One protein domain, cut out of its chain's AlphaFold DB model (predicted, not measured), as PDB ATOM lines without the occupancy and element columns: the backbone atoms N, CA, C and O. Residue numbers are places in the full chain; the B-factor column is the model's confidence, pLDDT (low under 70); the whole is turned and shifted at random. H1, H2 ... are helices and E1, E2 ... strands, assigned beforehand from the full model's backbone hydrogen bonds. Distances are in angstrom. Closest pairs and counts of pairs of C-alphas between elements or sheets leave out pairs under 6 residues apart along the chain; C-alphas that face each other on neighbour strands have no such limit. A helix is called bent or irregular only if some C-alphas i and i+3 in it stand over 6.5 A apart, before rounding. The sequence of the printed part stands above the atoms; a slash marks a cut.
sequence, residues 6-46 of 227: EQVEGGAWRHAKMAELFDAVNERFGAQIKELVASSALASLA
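AT A GLANCE: This is residues 6 to 46 of the 227 residues of an uncharacterized protein of Variovorax sp. WDL1 (UniProt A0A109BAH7). One long helix, H1, bent near its middle into two arms, makes an open arch, with a small loop at its first end where the printed part folds back beside the short strand E1. Nothing packs between the arms of H1, and residues 35 to 46 stick out at the far end. The printed part has 41 residues, with one named strand and then one named helix, and its class is mostly helix. It is extended, with a radius of gyration of the C-alphas of 14.5 A, and flat, spanning 42 by 22 by 11 A.

IN THESE COORDINATES: The printed part begins at Glu 6, C-alpha at (-9.587, -12.634, -17.867). E1 is residues 13 to 15. H1, residues 16 to 45, was assigned as one helix by its hydrogen bonds, but it is bent: C-alphas 28 and 31 are 7.7 A apart. Its arm H1a, residues 16 to 28, begins at C-alpha 16 at (-7.315, -17.412, -14.779) and is 18.6 A long from first to last C-alpha. Its arm H1b, residues 31 to 45, is 20.8 A long and ends at C-alpha 45 at (16.701, -33.144, -37.969).

HOW THE PARTS SIT: Residues 6 to 7 pair with residues 13 to 14 of E1, antiparallel, while E1 pairs with no named strand. E1 and H1a meet only through their tight link. H1a and H1b are about perpendicular, at 75 degrees. E1 and H1b are apart. In both arms every O i to N i+4 pair is within hydrogen-bond range.

THE WHOLE: The C-alphas of Glu 6 and Ala 46, the two farthest apart, are 42.0 A apart. Residues 8 to 13 and 35 to 46 stand free. The printed part has no cut and no long link between named elements. The mean pLDDT of the printed part is 75.5; residue 9 and residues 39 to 46 are under 70.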
ATOM      1  N   GLU A   6     -10.187 -13.955 -17.744       83.38
ATOM      2  CA  GLU A   6      -9.587 -12.634 -17.867       83.38
ATOM      3  C   GLU A   6      -9.212 -12.355 -19.324       83.38
ATOM      4  O   GLU A   6      -8.864 -13.263 -20.089       83.38
ATOM      5  N   GLN A   7      -9.329 -11.092 -19.723       79.44
ATOM      6  CA  GLN A   7      -8.969 -10.654 -21.064       79.44
ATOM      7  C   GLN A   7      -7.488 -10.268 -21.086       79.44
ATOM      8  O   GLN A   7      -7.036  -9.460 -20.278       79.44
ATOM      9  N   VAL A   8      -6.736 -10.868 -22.004       78.88
ATOM     10  CA  VAL A   8      -5.300 -10.648 -22.204       78.88
ATOM     11  C   VAL A   8      -5.088  -9.478 -23.164       78.88
ATOM     12  O   VAL A   8      -5.915  -9.229 -24.048       78.88
ATOM     13  N   GLU A   9      -3.958  -8.782 -23.026       66.06
ATOM     14  CA  GLU A   9      -3.501  -7.771 -23.984       66.06
ATOM     15  C   GLU A   9      -3.443  -8.378 -25.398       66.06
ATOM     16  O   GLU A   9      -2.684  -9.306 -25.669       66.06
ATOM     17  N   GLY A  10      -4.329  -7.908 -26.284       71.06
ATOM     18  CA  GLY A  10      -4.576  -8.503 -27.607       71.06
ATOM     19  C   GLY A  10      -6.016  -8.980 -27.837       71.06
ATOM     20  O   GLY A  10      -6.353  -9.400 -28.941       71.06
ATOM     21  N   GLY A  11      -6.889  -8.897 -26.828       74.31
ATOM     22  CA  GLY A  11      -8.327  -9.167 -26.960       74.31
ATOM     23  C   GLY A  11      -8.726 -10.638 -26.804       74.31
ATOM     24  O   GLY A  11      -9.916 -10.949 -26.843       74.31
ATOM     25  N   ALA A  12      -7.758 -11.532 -26.582       76.88
ATOM     26  CA  ALA A  12      -7.992 -12.942 -26.292       76.88
ATOM     27  C   ALA A  12      -8.452 -13.147 -24.839       76.88
ATOM     28  O   ALA A  12      -8.027 -12.431 -23.937       76.88
ATOM     29  N   TRP A  13      -9.300 -14.147 -24.603       81.25
ATOM     30  CA  TRP A  13      -9.772 -14.512 -23.266       81.25
ATOM     31  C   TRP A  13      -9.029 -15.753 -22.778       81.25
ATOM     32  O   TRP A  13      -8.967 -16.751 -23.497       81.25
ATOM     33  N   ARG A  14      -8.492 -15.716 -21.556       79.69
ATOM     34  CA  ARG A  14      -7.868 -16.879 -20.908       79.69
ATOM     35  C   ARG A  14      -8.527 -17.173 -19.569       79.69
ATOM     36  O   ARG A  14      -9.016 -16.275 -18.896       79.69
ATOM     37  N   HIS A  15      -8.544 -18.443 -19.184       85.19
ATOM     38  CA  HIS A  15      -9.071 -18.861 -17.889       85.19
ATOM     39  C   HIS A  15      -8.004 -18.669 -16.801       85.19
ATOM     40  O   HIS A  15      -6.944 -19.295 -16.875       85.19
ATOM     41  N   ALA A  16      -8.292 -17.867 -15.775       80.69
ATOM     42  CA  ALA A  16      -7.315 -17.412 -14.779       80.69
ATOM     43  C   ALA A  16      -6.593 -18.577 -14.076       80.69
ATOM     44  O   ALA A  16      -5.371 -18.667 -14.107       80.69
ATOM     45  N   LYS A  17      -7.341 -19.571 -13.574       79.44
ATOM     46  CA  LYS A  17      -6.738 -20.740 -12.895       79.44
ATOM     47  C   LYS A  17      -5.890 -21.626 -13.812       79.44
ATOM     48  O   LYS A  17      -4.997 -22.322 -13.343       79.44
ATOM     49  N   MET A  18      -6.198 -21.649 -15.112       79.06
ATOM     50  CA  MET A  18      -5.420 -22.443 -16.071       79.06
ATOM     51  C   MET A  18      -4.142 -21.709 -16.462       79.06
ATOM     52  O   MET A  18      -3.132 -22.364 -16.693       79.06
ATOM     53  N   ALA A  19      -4.177 -20.374 -16.497       80.38
ATOM     54  CA  ALA A  19      -2.992 -19.547 -16.676       80.38
ATOM     55  C   ALA A  19      -2.031 -19.701 -15.488       80.38
ATOM     56  O   ALA A  19      -0.875 -20.036 -15.697       80.38
ATOM     57  N   GLU A  20      -2.529 -19.613 -14.250       82.62
ATOM     58  CA  GLU A  20      -1.718 -19.842 -13.042       82.62
ATOM     59  C   GLU A  20      -1.083 -21.240 -13.014       82.62
ATOM     60  O   GLU A  20       0.090 -21.399 -12.679       82.62
ATOM     61  N   LEU A  21      -1.844 -22.274 -13.393       82.62
ATOM     62  CA  LEU A  21      -1.322 -23.638 -13.473       82.62
ATOM     63  C   LEU A  21      -0.265 -23.768 -14.573       82.62
ATOM     64  O   LEU A  21       0.758 -24.417 -14.365       82.62
ATOM     65  N   PHE A  22      -0.496 -23.153 -15.731       81.25
ATOM     66  CA  PHE A  22       0.459 -23.133 -16.835       81.25
ATOM     67  C   PHE A  22       1.761 -22.425 -16.447       81.25
ATOM     68  O   PHE A  22       2.838 -22.951 -16.730       81.25
ATOM     69  N   ASP A  23       1.676 -21.302 -15.739       83.81
ATOM     70  CA  ASP A  23       2.835 -20.563 -15.240       83.81
ATOM     71  C   ASP A  23       3.600 -21.390 -14.197       83.81
ATOM     72  O   ASP A  23       4.807 -21.584 -14.335       83.81
ATOM     73  N   ALA A  24       2.906 -22.016 -13.241       81.94
ATOM     74  CA  ALA A  24       3.529 -22.897 -12.249       81.94
ATOM     75  C   ALA A  24       4.208 -24.133 -12.873       81.94
ATOM     76  O   ALA A  24       5.248 -24.600 -12.397       81.94
ATOM     77  N   VAL A  25       3.630 -24.690 -13.942       82.31
ATOM     78  CA  VAL A  25       4.225 -25.802 -14.699       82.31
ATOM     79  C   VAL A  25       5.433 -25.324 -15.504       82.31
ATOM     80  O   VAL A  25       6.459 -26.003 -15.504       82.31
ATOM     81  N   ASN A  26       5.364 -24.153 -16.137       82.44
ATOM     82  CA  ASN A  26       6.494 -23.573 -16.861       82.44
ATOM     83  C   ASN A  26       7.653 -23.186 -15.941       82.44
ATOM     84  O   ASN A  26       8.805 -23.382 -16.319       82.44
ATOM     85  N   GLU A  27       7.392 -22.693 -14.735       83.56
ATOM     86  CA  GLU A  27       8.449 -22.392 -13.766       83.56
ATOM     87  C   GLU A  27       9.184 -23.657 -13.311       83.56
ATOM     88  O   GLU A  27      10.410 -23.665 -13.207       83.56
ATOM     89  N   ARG A  28       8.454 -24.755 -13.074       80.19
ATOM     90  CA  ARG A  28       9.035 -26.006 -12.558       80.19
ATOM     91  C   ARG A  28       9.646 -26.890 -13.638       80.19
ATOM     92  O   ARG A  28      10.661 -27.539 -13.399       80.19
ATOM     93  N   PHE A  29       9.022 -26.935 -14.809       79.44
ATOM     94  CA  PHE A  29       9.343 -27.890 -15.869       79.44
ATOM     95  C   PHE A  29       9.683 -27.221 -17.198       79.44
ATOM     96  O   PHE A  29      10.093 -27.910 -18.125       79.44
ATOM     97  N   GLY A  30       9.583 -25.897 -17.324       79.00
ATOM     98  CA  GLY A  30       9.812 -25.203 -18.594       79.00
ATOM     99  C   GLY A  30      11.221 -25.402 -19.150       79.00
ATOM    100  O   GLY A  30      11.381 -25.517 -20.362       79.00
ATOM    101  N   ALA A  31      12.239 -25.514 -18.289       78.25
ATOM    102  CA  ALA A  31      13.600 -25.850 -18.716       78.25
ATOM    103  C   ALA A  31      13.676 -27.266 -19.319       78.25
ATOM    104  O   ALA A  31      14.208 -27.439 -20.413       78.25
ATOM    105  N   GLN A  32      13.057 -28.248 -18.657       76.81
ATOM    106  CA  GLN A  32      13.009 -29.637 -19.121       76.81
ATOM    107  C   GLN A  32      12.165 -29.787 -20.389       76.81
ATOM    108  O   GLN A  32      12.528 -30.540 -21.284       76.81
ATOM    109  N   ILE A  33      11.064 -29.042 -20.509       77.31
ATOM    110  CA  ILE A  33      10.218 -29.032 -21.707       77.31
ATOM    111  C   ILE A  33      10.980 -28.413 -22.883       77.31
ATOM    112  O   ILE A  33      10.937 -28.957 -23.981       77.31
ATOM    113  N   LYS A  34      11.725 -27.321 -22.675       79.94
ATOM    114  CA  LYS A  34      12.564 -26.715 -23.724       79.94
ATOM    115  C   LYS A  34      13.690 -27.646 -24.166       79.94
ATOM    116  O   LYS A  34      13.954 -27.744 -25.359       79.94
ATOM    117  N   GLU A  35      14.314 -28.356 -23.233       77.56
ATOM    118  CA  GLU A  35      15.337 -29.364 -23.524       77.56
ATOM    119  C   GLU A  35      14.752 -30.579 -24.263       77.56
ATOM    120  O   GLU A  35      15.336 -31.072 -25.228       77.56
ATOM    121  N   LEU A  36      13.554 -31.025 -23.881       75.19
ATOM    122  CA  LEU A  36      12.834 -32.097 -24.566       75.19
ATOM    123  C   LEU A  36      12.427 -31.685 -25.989       75.19
ATOM    124  O   LEU A  36      12.572 -32.458 -26.931       75.19
ATOM    125  N   VAL A  37      11.978 -30.443 -26.178       78.19
ATOM    126  CA  VAL A  37      11.674 -29.899 -27.507       78.19
ATOM    127  C   VAL A  37      12.949 -29.781 -28.344       78.19
ATOM    128  O   VAL A  37      12.957 -30.242 -29.483       78.19
ATOM    129  N   ALA A  38      14.045 -29.262 -27.789       74.44
ATOM    130  CA  ALA A  38      15.327 -29.154 -28.488       74.44
ATOM    131  C   ALA A  38      15.910 -30.528 -28.868       74.44
ATOM    132  O   ALA A  38      16.376 -30.710 -29.990       74.44
ATOM    133  N   SER A  39      15.829 -31.517 -27.973       67.06
ATOM    134  CA  SER A  39      16.258 -32.894 -28.255       67.06
ATOM    135  C   SER A  39      15.352 -33.590 -29.272       67.06
ATOM    136  O   SER A  39      15.857 -34.296 -30.140       67.06
ATOM    137  N   SER A  40      14.039 -33.340 -29.253       66.88
ATOM    138  CA  SER A  40      13.116 -33.850 -30.277       66.88
ATOM    139  C   SER A  40      13.332 -33.198 -31.650       66.88
ATOM    140  O   SER A  40      13.241 -33.869 -32.678       66.88
ATOM    141  N   ALA A  41      13.690 -31.910 -31.682       63.72
ATOM    142  CA  ALA A  41      14.054 -31.194 -32.900       63.72
ATOM    143  C   ALA A  41      15.380 -31.719 -33.471       63.72
ATOM    144  O   ALA A  41      15.483 -31.954 -34.668       63.72
ATOM    145  N   LEU A  42      16.372 -31.999 -32.619       60.12
ATOM    146  CA  LEU A  42      17.616 -32.652 -33.034       60.12
ATOM    147  C   LEU A  42      17.386 -34.090 -33.510       60.12
ATOM    148  O   LEU A  42      17.966 -34.486 -34.512       60.12
ATOM    149  N   ALA A  43      16.516 -34.860 -32.855       59.97
ATOM    150  CA  ALA A  43      16.177 -36.219 -33.277       59.97
ATOM    151  C   ALA A  43      15.402 -36.261 -34.607       59.97
ATOM    152  O   ALA A  43      15.532 -37.226 -35.354       59.97
ATOM    153  N   SER A  44      14.614 -35.225 -34.912       59.16
ATOM    154  CA  SER A  44      13.887 -35.105 -36.185       59.16
ATOM    155  C   SER A  44      14.734 -34.511 -37.315       59.16
ATOM    156  O   SER A  44      14.536 -34.889 -38.465       59.16
ATOM    157  N   LEU A  45      15.710 -33.648 -37.006       55.53
ATOM    158  CA  LEU A  45      16.701 -33.144 -37.969       55.53
ATOM    159  C   LEU A  45      17.842 -34.141 -38.236       55.53
ATOM    160  O   LEU A  45      18.411 -34.126 -39.319       55.53
ATOM    161  N   ALA A  46      18.144 -35.049 -37.301       51.81
ATOM    162  CA  ALA A  46      19.123 -36.130 -37.473       51.81
ATOM    163  C   ALA A  46      18.600 -37.309 -38.320       51.81
ATOM    164  O   ALA A  46      19.150 -38.406 -38.266       51.81
TER     165      ALA A  46